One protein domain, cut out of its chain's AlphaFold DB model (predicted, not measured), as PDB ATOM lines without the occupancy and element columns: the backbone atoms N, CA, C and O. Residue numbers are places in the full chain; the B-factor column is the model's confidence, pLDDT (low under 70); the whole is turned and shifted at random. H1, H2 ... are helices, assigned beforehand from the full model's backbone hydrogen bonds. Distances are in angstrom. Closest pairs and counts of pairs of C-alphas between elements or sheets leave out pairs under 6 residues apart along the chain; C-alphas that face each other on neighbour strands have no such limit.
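Overview. This is residues 4 to 101 of the 101 residues of an uncharacterized protein of Euryarchaeota archaeon (UniProt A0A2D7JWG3). The model is a long helical hairpin, H2 and H3, with the short H1 packed at its open end and H4 reaching away beyond that end as an arm. Residues 90 to 101, of which 90 to 99 belong to H4, stick out from the rest and add to the length. The printed part has 98 residues, with four named helices in the order H1, H2, H3, H4 and no named strand, and its class is all helix. It is extended, with a radius of gyration of the C-alphas of 20.4 A, and its outline is a rod of 74 by 20 by 20 A.

Arrangement. H1, residues 4 to 8, touches H2, residues 22 to 40, which meets it with residues 22 to 23 alone; the closest C-alphas are those of Leu 7 and Asn 22, 5.1 A apart. H1 only just touches H3, residues 47 to 73, with 3 pairs of C-alphas within 8 A; H3 meets it with residues 69 to 73 alone, and the closest C-alphas are those of Phe 8 and Ser 73, 5.1 A apart. H2 and H3 form a helical hairpin. They touch with 22 pairs of C-alphas within 8 A, the closest being those of Ser 36 and Ala 54, 5.3 A apart. They run opposite ways at a shallow tilt of 29 degrees, and their centres are 8.0 A apart. H3 has a kink of 27 degrees near residue 60. H4, residues 83 to 99, is apart from H1, H2 and H3. In H1 and H4 every O i to N i+4 pair is within hydrogen-bond range; in H2 it is 13 of 15 and in H3 22 of 23.

Along the chain. H1 begins at C-alpha 4, at (301.264, 126.770, 305.292), and runs to Phe 8. H2 runs from Asn 22 to Trp 40, 27.9 A from first to last C-alpha. H3, the longest helix with 27 residues, runs 36.5 A from C-alpha 47, at (288.240, 156.354, 286.066), to C-alpha 73. H4 runs 24.9 A from Glu 83 to C-alpha 99, at (338.805, 123.288, 314.913).

Size, cuts and confidence. The C-alphas farthest apart are those of Asp 44 and His 101, at 74.4 A. Without residues 90 to 101, which stand free, the body has 86 residues and spans 58 by 20 by 17 A. The printed part has no cut and ends at the chain's last residue. The link from H1 to H2, 13 residues, is long; those from H2 to H3 and from H3 to H4 are short. The mean pLDDT of the printed part is 78.3, and it is under 70 at residues 4 to 20, 75 to 89 and 100 to 101.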
ATOM      1  N   THR A   4     300.966 125.523 304.583       61.88
ATOM      2  CA  THR A   4     301.264 126.770 305.292       61.88
ATOM      3  C   THR A   4     302.762 127.071 305.342       61.88
ATOM      4  O   THR A   4     303.163 128.190 305.022       61.88
ATOM      5  N   GLU A   5     303.610 126.082 305.632       60.38
ATOM      6  CA  GLU A   5     305.070 126.243 305.584       60.38
ATOM      7  C   GLU A   5     305.548 126.610 304.175       60.38
ATOM      8  O   GLU A   5     306.411 127.464 304.019       60.38
ATOM      9  N   SER A   6     304.964 126.028 303.123       63.81
ATOM     10  CA  SER A   6     305.349 126.349 301.738       63.81
ATOM     11  C   SER A   6     304.990 127.784 301.318       63.81
ATOM     12  O   SER A   6     305.626 128.344 300.417       63.81
ATOM     13  N   LEU A   7     303.955 128.371 301.922       63.50
ATOM     14  CA  LEU A   7     303.490 129.723 301.607       63.50
ATOM     15  C   LEU A   7     304.207 130.793 302.428       63.50
ATOM     16  O   LEU A   7     304.557 131.843 301.880       63.50
ATOM     17  N   PHE A   8     304.433 130.523 303.713       66.50
ATOM     18  CA  PHE A   8     304.963 131.501 304.658       66.50
ATOM     19  C   PHE A   8     306.463 131.381 304.910       66.50
ATOM     20  O   PHE A   8     307.036 132.376 305.341       66.50
ATOM     21  N   ALA A   9     307.115 130.249 304.606       63.19
ATOM     22  CA  ALA A   9     308.551 130.122 304.836       63.19
ATOM     23  C   ALA A   9     309.334 131.169 304.016       63.19
ATOM     24  O   ALA A   9     309.220 131.206 302.779       63.19
ATOM     25  N   PRO A  10     310.140 132.020 304.675       62.03
ATOM     26  CA  PRO A  10     311.020 132.946 303.986       62.03
ATOM     27  C   PRO A  10     312.104 132.141 303.272       62.03
ATOM     28  O   PRO A  10     312.710 131.237 303.851       62.03
ATOM     29  N   ARG A  11     312.357 132.459 301.999       64.62
ATOM     30  CA  ARG A  11     313.400 131.764 301.245       64.62
ATOM     31  C   ARG A  11     314.714 132.523 301.374       64.62
ATOM     32  O   ARG A  11     314.809 133.663 300.920       64.62
ATOM     33  N   ARG A  12     315.727 131.913 301.985       60.69
ATOM     34  CA  ARG A  12     317.055 132.526 302.128       60.69
ATOM     35  C   ARG A  12     317.888 132.328 300.869       60.69
ATOM     36  O   ARG A  12     318.052 131.206 300.385       60.69
ATOM     37  N   ASP A  13     318.414 133.437 300.367       58.94
ATOM     38  CA  ASP A  13     319.425 133.453 299.317       58.94
ATOM     39  C   ASP A  13     320.833 133.182 299.893       58.94
ATOM     40  O   ASP A  13     321.068 133.345 301.095       58.94
ATOM     41  N   TYR A  14     321.797 132.815 299.042       56.31
ATOM     42  CA  TYR A  14     323.191 132.542 299.430       56.31
ATOM     43  C   TYR A  14     323.897 133.764 300.046       56.31
ATOM     44  O   TYR A  14     324.867 133.608 300.787       56.31
ATOM     45  N   LYS A  15     323.397 134.979 299.777       54.00
ATOM     46  CA  LYS A  15     323.845 136.234 300.406       54.00
ATOM     47  C   LYS A  15     323.239 136.496 301.790       54.00
ATOM     48  O   LYS A  15     323.527 137.528 302.385       54.00
ATOM     49  N   GLY A  16     322.379 135.612 302.297       55.97
ATOM     50  CA  GLY A  16     321.640 135.831 303.546       55.97
ATOM     51  C   GLY A  16     320.445 136.779 303.400       55.97
ATOM     52  O   GLY A  16     319.795 137.099 304.392       55.97
ATOM     53  N   MET A  17     320.123 137.205 302.174       53.28
ATOM     54  CA  MET A  17     318.941 138.014 301.902       53.28
ATOM     55  C   MET A  17     317.696 137.122 301.955       53.28
ATOM     56  O   MET A  17     317.570 136.150 301.204       53.28
ATOM     57  N   SER A  18     316.782 137.433 302.871       57.78
ATOM     58  CA  SER A  18     315.478 136.777 302.950       57.78
ATOM     59  C   SER A  18     314.623 137.258 301.783       57.78
ATOM     60  O   SER A  18     314.114 138.376 301.785       57.78
ATOM     61  N   THR A  19     314.483 136.419 300.762       65.06
ATOM     62  CA  THR A  19     313.565 136.685 299.656       65.06
ATOM     63  C   THR A  19     312.140 136.608 300.206       65.06
ATOM     64  O   THR A  19     311.828 135.643 300.918       65.06
ATOM     65  N   PRO A  20     311.266 137.586 299.901       62.97
ATOM     66  CA  PRO A  20     309.898 137.595 300.403       62.97
ATOM     67  C   PRO A  20     309.186 136.281 300.072       62.97
ATOM     68  O   PRO A  20     309.334 135.734 298.969       62.97
ATOM     69  N   SER A  21     308.440 135.779 301.058       72.75
ATOM     70  CA  SER A  21     307.703 134.519 300.981       72.75
ATOM     71  C   SER A  21     306.673 134.544 299.848       72.75
ATOM     72  O   SER A  21     306.250 135.606 299.377       72.75
ATOM     73  N   ASN A  22     306.242 133.366 299.393       72.19
ATOM     74  CA  ASN A  22     305.221 133.273 298.347       72.19
ATOM     75  C   ASN A  22     303.899 133.941 298.772       72.19
ATOM     76  O   ASN A  22     303.227 134.535 297.930       72.19
ATOM     77  N   ALA A  23     303.577 133.940 300.071       77.25
ATOM     78  CA  ALA A  23     302.448 134.682 300.630       77.25
ATOM     79  C   ALA A  23     302.556 136.198 300.381       77.25
ATOM     80  O   ALA A  23     301.594 136.819 299.934       77.25
ATOM     81  N   ALA A  24     303.734 136.795 300.586       80.88
ATOM     82  CA  ALA A  24     303.947 138.224 300.338       80.88
ATOM     83  C   ALA A  24     303.844 138.592 298.848       80.88
ATOM     84  O   ALA A  24     303.416 139.698 298.514       80.88
ATOM     85  N   ARG A  25     304.198 137.662 297.950       85.06
ATOM     86  CA  ARG A  25     304.067 137.843 296.494       85.06
ATOM     87  C   ARG A  25     302.609 137.834 296.049       85.06
ATOM     88  O   ARG A  25     302.225 138.665 295.236       85.06
ATOM     89  N   LEU A  26     301.807 136.919 296.596       85.94
ATOM     90  CA  LEU A  26     300.371 136.831 296.308       85.94
ATOM     91  C   LEU A  26     299.569 137.967 296.949       85.94
ATOM     92  O   LEU A  26     298.515 138.333 296.433       85.94
ATOM     93  N   TRP A  27     300.077 138.558 298.031       88.44
ATOM     94  CA  TRP A  27     299.422 139.676 298.703       88.44
ATOM     95  C   TRP A  27     299.229 140.895 297.794       88.44
ATOM     96  O   TRP A  27     298.172 141.516 297.832       88.44
ATOM     97  N   LEU A  28     300.205 141.208 296.934       89.00
ATOM     98  CA  LEU A  28     300.137 142.364 296.036       89.00
ATOM     99  C   LEU A  28     298.936 142.302 295.075       89.00
ATOM    100  O   LEU A  28     298.105 143.208 295.136       89.00
ATOM    101  N   PRO A  29     298.781 141.276 294.212       92.31
ATOM    102  CA  PRO A  29     297.636 141.213 293.309       92.31
ATOM    103  C   PRO A  29     296.317 141.052 294.068       92.31
ATOM    104  O   PRO A  29     295.329 141.666 293.680       92.31
ATOM    105  N   LEU A  30     296.293 140.292 295.169       92.19
ATOM    106  CA  LEU A  30     295.077 140.095 295.960       92.19
ATOM    107  C   LEU A  30     294.567 141.415 296.554       92.19
ATOM    108  O   LEU A  30     293.389 141.745 296.415       92.19
ATOM    109  N   CYS A  31     295.457 142.183 297.181       93.44
ATOM    110  CA  CYS A  31     295.131 143.466 297.788       93.44
ATOM    111  C   CYS A  31     294.721 144.487 296.718       93.44
ATOM    112  O   CYS A  31     293.675 145.122 296.844       93.44
ATOM    113  N   SER A  32     295.500 144.599 295.637       92.69
ATOM    114  CA  SER A  32     295.212 145.529 294.543       92.69
ATOM    115  C   SER A  32     293.868 145.242 293.881       92.69
ATOM    116  O   SER A  32     293.078 146.165 293.715       92.69
ATOM    117  N   LEU A  33     293.569 143.983 293.545       94.81
ATOM    118  CA  LEU A  33     292.297 143.613 292.914       94.81
ATOM    119  C   LEU A  33     291.108 143.827 293.851       94.81
ATOM    120  O   LEU A  33     290.080 144.331 293.410       94.81
ATOM    121  N   SER A  34     291.252 143.498 295.138       94.31
ATOM    122  CA  SER A  34     290.170 143.661 296.118       94.31
ATOM    123  C   SER A  34     289.807 145.131 296.320       94.31
ATOM    124  O   SER A  34     288.633 145.493 296.248       94.31
ATOM    125  N   VAL A  35     290.810 145.993 296.525       94.12
ATOM    126  CA  VAL A  35     290.586 147.436 296.713       94.12
ATOM    127  C   VAL A  35     290.055 148.071 295.432       94.12
ATOM    128  O   VAL A  35     289.127 148.867 295.497       94.12
ATOM    129  N   SER A  36     290.602 147.686 294.281       93.19
ATOM    130  CA  SER A  36     290.198 148.175 292.961       93.19
ATOM    131  C   SER A  36     288.750 147.802 292.609       93.19
ATOM    132  O   SER A  36     287.977 148.646 292.153       93.19
ATOM    133  N   TYR A  37     288.340 146.559 292.883       94.44
ATOM    134  CA  TYR A  37     286.957 146.117 292.689       94.44
ATOM    135  C   TYR A  37     285.988 146.852 293.621       94.44
ATOM    136  O   TYR A  37     284.927 147.297 293.188       94.44
ATOM    137  N   TRP A  38     286.362 147.026 294.890       94.25
ATOM    138  CA  TRP A  38     285.534 147.730 295.868       94.25
ATOM    139  C   TRP A  38     285.396 149.226 295.556       94.25
ATOM    140  O   TRP A  38     284.289 149.763 295.597       94.25
ATOM    141  N   SER A  39     286.492 149.899 295.195       93.31
ATOM    142  CA  SER A  39     286.476 151.333 294.892       93.31
ATOM    143  C   SER A  39     285.638 151.659 293.660       93.31
ATOM    144  O   SER A  39     285.106 152.763 293.578       93.31
ATOM    145  N   TRP A  40     285.470 150.713 292.728       92.56
ATOM    146  CA  TRP A  40     284.669 150.915 291.518       92.56
ATOM    147  C   TRP A  40     283.238 151.365 291.831       92.56
ATOM    148  O   TRP A  40     282.753 152.327 291.236       92.56
ATOM    149  N   GLY A  41     282.598 150.725 292.816       92.25
ATOM    150  CA  GLY A  41     281.231 151.050 293.227       92.25
ATOM    151  C   GLY A  41     281.082 152.397 293.941       92.25
ATOM    152  O   GLY A  41     279.969 152.888 294.059       92.25
ATOM    153  N   ILE A  42     282.179 152.995 294.411       92.12
ATOM    154  CA  ILE A  42     282.175 154.282 295.132       92.12
ATOM    155  C   ILE A  42     282.396 155.452 294.175       92.12
ATOM    156  O   ILE A  42     281.974 156.571 294.440       92.12
ATOM    157  N   THR A  43     283.100 155.209 293.074       92.06
ATOM    158  CA  THR A  43     283.554 156.269 292.169       92.06
ATOM    159  C   THR A  43     282.613 156.558 291.004       92.06
ATOM    160  O   THR A  43     282.988 157.332 290.126       92.06
ATOM    161  N   ASP A  44     281.427 155.940 290.969       89.31
ATOM    162  CA  ASP A  44     280.380 156.163 289.957       89.31
ATOM    163  C   ASP A  44     280.902 156.144 288.503       89.31
ATOM    164  O   ASP A  44     280.506 156.935 287.650       89.31
ATOM    165  N   GLY A  45     281.850 155.247 288.212       88.00
ATOM    166  CA  GLY A  45     282.453 155.107 286.881       88.00
ATOM    167  C   GLY A  45     283.497 156.170 286.508       88.00
ATOM    168  O   GLY A  45     284.015 156.145 285.389       88.00
ATOM    169  N   ASN A  46     283.868 157.082 287.412       94.81
ATOM    170  CA  ASN A  46     284.958 158.027 287.181       94.81
ATOM    171  C   ASN A  46     286.329 157.338 287.303       94.81
ATOM    172  O   ASN A  46     286.845 157.127 288.401       94.81
ATOM    173  N   LEU A  47     286.952 157.055 286.156       93.44
ATOM    174  CA  LEU A  47     288.240 156.354 286.066       93.44
ATOM    175  C   LEU A  47     289.382 157.041 286.827       93.44
ATOM    176  O   LEU A  47     290.217 156.361 287.423       93.44
ATOM    177  N   VAL A  48     289.440 158.375 286.811       95.00
ATOM    178  CA  VAL A  48     290.540 159.125 287.440       95.00
ATOM    179  C   VAL A  48     290.413 159.067 288.958       95.00
ATOM    180  O   VAL A  48     291.381 158.754 289.652       95.00
ATOM    181  N   VAL A  49     289.207 159.314 289.474       94.69
ATOM    182  CA  VAL A  49     288.923 159.241 290.914       94.69
ATOM    183  C   VAL A  49     289.104 157.808 291.413       94.69
ATOM    184  O   VAL A  49     289.695 157.599 292.470       94.69
ATOM    185  N   TRP A  50     288.681 156.821 290.620       95.19
ATOM    186  CA  TRP A  50     288.856 155.400 290.910       95.19
ATOM    187  C   TRP A  50     290.320 154.999 291.069       95.19
ATOM    188  O   TRP A  50     290.682 154.420 292.095       95.19
ATOM    189  N   LEU A  51     291.176 155.344 290.101       94.06
ATOM    190  CA  LEU A  51     292.611 155.054 290.176       94.06
ATOM    191  C   LEU A  51     293.273 155.765 291.357       94.06
ATOM    192  O   LEU A  51     294.112 155.170 292.039       94.06
ATOM    193  N   CYS A  52     292.893 157.016 291.618       95.06
ATOM    194  CA  CYS A  52     293.452 157.791 292.719       95.06
ATOM    195  C   CYS A  52     293.079 157.168 294.074       95.06
ATOM    196  O   CYS A  52     293.962 156.882 294.879       95.06
ATOM    197  N   LEU A  53     291.800 156.843 294.285       94.06
ATOM    198  CA  LEU A  53     291.321 156.182 295.501       94.06
ATOM    199  C   LEU A  53     291.948 154.790 295.677       94.06
ATOM    200  O   LEU A  53     292.413 154.456 296.768       94.06
ATOM    201  N   ALA A  54     291.996 153.994 294.604       94.75
ATOM    202  CA  ALA A  54     292.568 152.655 294.635       94.75
ATOM    203  C   ALA A  54     294.051 152.702 295.018       94.75
ATOM    204  O   ALA A  54     294.446 152.064 295.986       94.75
ATOM    205  N   THR A  55     294.872 153.496 294.325       92.88
ATOM    206  CA  THR A  55     296.314 153.608 294.625       92.88
ATOM    207  C   THR A  55     296.585 154.196 296.009       92.88
ATOM    208  O   THR A  55     297.468 153.703 296.722       92.88
ATOM    209  N   PHE A  56     295.794 155.185 296.427       95.31
ATOM    210  CA  PHE A  56     295.907 155.806 297.744       95.31
ATOM    211  C   PHE A  56     295.629 154.818 298.883       95.31
ATOM    212  O   PHE A  56     296.346 154.832 299.879       95.31
ATOM    213  N   LEU A  57     294.646 153.923 298.731       94.81
ATOM    214  CA  LEU A  57     294.321 152.906 299.739       94.81
ATOM    215  C   LEU A  57     295.219 151.667 299.656       94.81
ATOM    216  O   LEU A  57     295.635 151.135 300.684       94.81
ATOM    217  N   VAL A  58     295.555 151.217 298.448       94.25
ATOM    218  CA  VAL A  58     296.424 150.055 298.200       94.25
ATOM    219  C   VAL A  58     297.798 150.248 298.850       94.25
ATOM    220  O   VAL A  58     298.311 149.325 299.474       94.25
ATOM    221  N   THR A  59     298.376 151.449 298.789       92.31
ATOM    222  CA  THR A  59     299.733 151.732 299.297       92.31
ATOM    223  C   THR A  59     299.917 151.464 300.807       92.31
ATOM    224  O   THR A  59     300.797 150.669 301.175       92.31
ATOM    225  N   PRO A  60     299.118 152.059 301.717       94.00
ATOM    226  CA  PRO A  60     299.210 151.754 303.143       94.00
ATOM    227  C   PRO A  60     298.758 150.322 303.449       94.00
ATOM    228  O   PRO A  60     299.358 149.665 304.302       94.00
ATOM    229  N   LEU A  61     297.759 149.795 302.735       92.00
ATOM    230  CA  LEU A  61     297.227 148.454 302.990       92.00
ATOM    231  C   LEU A  61     298.238 147.351 302.632       92.00
ATOM    232  O   LEU A  61     298.394 146.384 303.382       92.00
ATOM    233  N   LEU A  62     298.999 147.525 301.546       91.31
ATOM    234  CA  LEU A  62     300.128 146.650 301.230       91.31
ATOM    235  C   LEU A  62     301.220 146.724 302.287       91.31
ATOM    236  O   LEU A  62     301.715 145.679 302.708       91.31
ATOM    237  N   SER A  63     301.571 147.934 302.724       89.25
ATOM    238  CA  SER A  63     302.612 148.140 303.736       89.25
ATOM    239  C   SER A  63     302.273 147.398 305.033       89.25
ATOM    240  O   SER A  63     303.107 146.665 305.569       89.25
ATOM    241  N   VAL A  64     301.021 147.502 305.490       90.75
ATOM    242  CA  VAL A  64     300.527 146.782 306.673       90.75
ATOM    243  C   VAL A  64     300.488 145.271 306.433       90.75
ATOM    244  O   VAL A  64     300.958 144.503 307.273       90.75
ATOM    245  N   GLY A  65     299.972 144.816 305.290       87.50
ATOM    246  CA  GLY A  65     299.875 143.384 305.012       87.50
ATOM    247  C   GLY A  65     301.238 142.697 304.909       87.50
ATOM    248  O   GLY A  65     301.424 141.617 305.467       87.50
ATOM    249  N   TRP A  66     302.236 143.340 304.299       87.06
ATOM    250  CA  TRP A  66     303.606 142.819 304.296       87.06
ATOM    251  C   TRP A  66     304.233 142.790 305.685       87.06
ATOM    252  O   TRP A  66     304.909 141.814 306.012       87.06
ATOM    253  N   TYR A  67     303.980 143.802 306.518       84.69
ATOM    254  CA  TYR A  67     304.440 143.805 307.905       84.69
ATOM    255  C   TYR A  67     303.876 142.610 308.693       84.69
ATOM    256  O   TYR A  67     304.632 141.873 309.332       84.69
ATOM    257  N   LEU A  68     302.572 142.342 308.570       83.69
ATOM    258  CA  LEU A  68     301.919 141.196 309.215       83.69
ATOM    259  C   LEU A  68     302.460 139.853 308.705       83.69
ATOM    260  O   LEU A  68     302.772 138.965 309.502       83.69
ATOM    261  N   ILE A  69     302.627 139.709 307.387       84.44
ATOM    262  CA  ILE A  69     303.207 138.499 306.785       84.44
ATOM    263  C   ILE A  69     304.647 138.296 307.269       84.44
ATOM    264  O   ILE A  69     305.040 137.159 307.521       84.44
ATOM    265  N   GLY A  70     305.420 139.371 307.450       77.69
ATOM    266  CA  GLY A  70     306.772 139.323 308.007       77.69
ATOM    267  C   GLY A  70     306.813 138.751 309.426       77.69
ATOM    268  O   GLY A  70     307.627 137.868 309.702       77.69
ATOM    269  N   ILE A  71     305.897 139.178 310.301       80.62
ATOM    270  CA  ILE A  71     305.792 138.662 311.679       80.62
ATOM    271  C   ILE A  71     305.479 137.163 311.685       80.62
ATOM    272  O   ILE A  71     306.088 136.403 312.441       80.62
ATOM    273  N   VAL A  72     304.538 136.724 310.847       77.75
ATOM    274  CA  VAL A  72     304.154 135.307 310.751       77.75
ATOM    275  C   VAL A  72     305.282 134.475 310.138       77.75
ATOM    276  O   VAL A  72     305.601 133.403 310.642       77.75
ATOM    277  N   SER A  73     305.921 134.986 309.087       73.19
ATOM    278  CA  SER A  73     307.046 134.355 308.386       73.19
ATOM    279  C   SER A  73     308.250 134.121 309.303       73.19
ATOM    280  O   SER A  73     308.876 133.068 309.236       73.19
ATOM    281  N   ASN A  74     308.521 135.041 310.236       70.88
ATOM    282  CA  ASN A  74     309.624 134.917 311.194       70.88
ATOM    283  C   ASN A  74     309.456 133.757 312.198       70.88
ATOM    284  O   ASN A  74     310.403 133.415 312.899       70.88
ATOM    285  N   ARG A  75     308.262 133.153 312.289       69.50
ATOM    286  CA  ARG A  75     308.021 131.957 313.114       69.50
ATOM    287  C   ARG A  75     308.411 130.650 312.420       69.50
ATOM    288  O   ARG A  75     308.394 129.611 313.071       69.50
ATOM    289  N   TYR A  76     308.733 130.689 311.129       69.25
ATOM    290  CA  TYR A  76     309.117 129.517 310.349       69.25
ATOM    291  C   TYR A  76     310.615 129.538 310.049       69.25
ATOM    292  O   TYR A  76     311.179 130.590 309.741       69.25
ATOM    293  N   GLU A  77     311.261 128.370 310.108       61.56
ATOM    294  CA  GLU A  77     312.679 128.278 309.772       61.56
ATOM    295  C   GLU A  77     312.920 128.660 308.301       61.56
ATOM    296  O   GLU A  77     312.229 128.171 307.396       61.56
ATOM    297  N   PRO A  78     313.892 129.549 308.033       62.00
ATOM    298  CA  PRO A  78     314.184 129.999 306.685       62.00
ATOM    299  C   PRO A  78     314.793 128.858 305.869       62.00
ATOM    300  O   PRO A  78     315.910 128.420 306.134       62.00
ATOM    301  N   LYS A  79     314.087 128.417 304.825       62.75
ATOM    302  CA  LYS A  79     314.600 127.404 303.895       62.75
ATOM    303  C   LYS A  79     315.513 128.043 302.855       62.75
ATOM    304  O   LYS A  79     315.179 129.079 302.271       62.75
ATOM    305  N   TYR A  80     316.655 127.414 302.601       58.00
ATOM    306  CA  TYR A  80     317.551 127.825 301.525       58.00
ATOM    307  C   TYR A  80     316.907 127.532 300.166       58.00
ATOM    308  O   TYR A  80     316.315 126.477 299.954       58.00
ATOM    309  N   LEU A  81     317.015 128.480 299.228       58.12
ATOM    310  CA  LEU A  81     316.535 128.285 297.851       58.12
ATOM    311  C   LEU A  81     317.298 127.189 297.096       58.12
ATOM    312  O   LEU A  81     316.770 126.632 296.136       58.12
ATOM    313  N   ILE A  82     318.548 126.935 297.487       60.53
ATOM    314  CA  ILE A  82     319.481 126.058 296.788       60.53
ATOM    315  C   ILE A  82     320.029 125.052 297.801       60.53
ATOM    316  O   ILE A  82     320.771 125.428 298.705       60.53
ATOM    317  N   GLU A  83     319.728 123.773 297.598       61.72
ATOM    318  CA  GLU A  83     320.193 122.652 298.432       61.72
ATOM    319  C   GLU A  83     321.733 122.612 298.539       61.72
ATOM    320  O   GLU A  83     322.310 122.391 299.600       61.72
ATOM    321  N   LYS A  84     322.445 122.981 297.461       61.28
ATOM    322  CA  LYS A  84     323.912 123.133 297.484       61.28
ATOM    323  C   LYS A  84     324.409 124.210 298.458       61.28
ATOM    324  O   LYS A  84     325.502 124.062 299.000       61.28
ATOM    325  N   ALA A  85     323.656 125.293 298.660       63.03
ATOM    326  CA  ALA A  85     324.042 126.366 299.578       63.03
ATOM    327  C   ALA A  85     323.871 125.930 301.040       63.03
ATOM    328  O   ALA A  85     324.720 126.243 301.874       63.03
ATOM    329  N   GLU A  86     322.831 125.144 301.319       67.00
ATOM    330  CA  GLU A  86     322.610 124.506 302.616       67.00
ATOM    331  C   GLU A  86     323.742 123.527 302.951       67.00
ATOM    332  O   GLU A  86     324.396 123.666 303.986       67.00
ATOM    333  N   HIS A  87     324.089 122.622 302.030       67.69
ATOM    334  CA  HIS A  87     325.212 121.700 302.224       67.69
ATOM    335  C   HIS A  87     326.557 122.416 302.403       67.69
ATOM    336  O   HIS A  87     327.371 122.004 303.231       67.69
ATOM    337  N   ALA A  88     326.808 123.499 301.662       69.44
ATOM    338  CA  ALA A  88     328.030 124.286 301.813       69.44
ATOM    339  C   ALA A  88     328.103 124.997 303.178       69.44
ATOM    340  O   ALA A  88     329.187 125.099 303.759       69.44
ATOM    341  N   TYR A  89     326.967 125.468 303.698       69.44
ATOM    342  CA  TYR A  89     326.876 126.079 305.022       69.44
ATOM    343  C   TYR A  89     327.091 125.053 306.142       69.44
ATOM    344  O   TYR A  89     327.950 125.265 306.999       69.44
ATOM    345  N   LEU A  90     326.403 123.909 306.080       75.56
ATOM    346  CA  LEU A  90     326.571 122.807 307.035       75.56
ATOM    347  C   LEU A  90     328.011 122.285 307.048       75.56
ATOM    348  O   LEU A  90     328.591 122.073 308.111       75.56
ATOM    349  N   LYS A  91     328.638 122.176 305.871       77.44
ATOM    350  CA  LYS A  91     330.053 121.813 305.765       77.44
ATOM    351  C   LYS A  91     330.942 122.843 306.468       77.44
ATOM    352  O   LYS A  91     331.818 122.455 307.220       77.44
ATOM    353  N   ARG A  92     330.717 124.151 306.299       76.38
ATOM    354  CA  ARG A  92     331.508 125.183 307.007       76.38
ATOM    355  C   ARG A  92     331.350 125.131 308.529       76.38
ATOM    356  O   ARG A  92     332.322 125.393 309.231       76.38
ATOM    357  N   LEU A  93     330.155 124.817 309.025       79.81
ATOM    358  CA  LEU A  93     329.901 124.623 310.456       79.81
ATOM    359  C   LEU A  93     330.672 123.423 311.009       79.81
ATOM    360  O   LEU A  93     331.406 123.586 311.978       79.81
ATOM    361  N   ALA A  94     330.610 122.277 310.324       78.75
ATOM    362  CA  ALA A  94     331.338 121.073 310.723       78.75
ATOM    363  C   ALA A  94     332.863 121.294 310.780       78.75
ATOM    364  O   ALA A  94     333.531 120.811 311.687       78.75
ATOM    365  N   TRP A  95     333.418 122.078 309.846       74.44
ATOM    366  CA  TRP A  95     334.843 122.436 309.864       74.44
ATOM    367  C   TRP A  95     335.209 123.343 311.044       74.44
ATOM    368  O   TRP A  95     336.316 123.237 311.564       74.44
ATOM    369  N   LYS A  96     334.303 124.232 311.470       75.12
ATOM    370  CA  LYS A  96     334.523 125.077 312.651       75.12
ATOM    371  C   LYS A  96     334.458 124.275 313.944       75.12
ATOM    372  O   LYS A  96     335.336 124.456 314.774       75.12
ATOM    373  N   GLU A  97     333.481 123.380 314.091       76.88
ATOM    374  CA  GLU A  97     333.370 122.507 315.272       76.88
ATOM    375  C   GLU A  97     334.606 121.616 315.443       76.88
ATOM    376  O   GLU A  97     335.105 121.470 316.557       76.88
ATOM    377  N   GLN A  98     335.156 121.103 314.337       73.56
ATOM    378  CA  GLN A  98     336.389 120.309 314.331       73.56
ATOM    379  C   GLN A  98     337.662 121.102 314.670       73.56
ATOM    380  O   GLN A  98     338.659 120.489 315.025       73.56
ATOM    381  N   GLN A  99     337.660 122.434 314.550       70.94
ATOM    382  CA  GLN A  99     338.805 123.288 314.913       70.94
ATOM    383  C   GLN A  99     338.775 123.758 316.374       70.94
ATOM    384  O   GLN A  99     339.770 124.283 316.866       70.94
ATOM    385  N   THR A 100     337.635 123.616 317.053       62.53
ATOM    386  CA  THR A 100     337.437 124.006 318.460       62.53
ATOM    387  C   THR A 100     337.670 122.873 319.468       62.53
ATOM    388  O   THR A 100     337.510 123.105 320.665       62.53
ATOM    389  N   HIS A 101     338.063 121.685 319.002       51.56
ATOM    390  CA  HIS A 101     338.512 120.544 319.808       51.56
ATOM    391  C   HIS A 101     340.003 120.289 319.591       51.56
ATOM    392  O   HIS A 101     340.657 119.879 320.574       51.56
TER     393      HIS A 101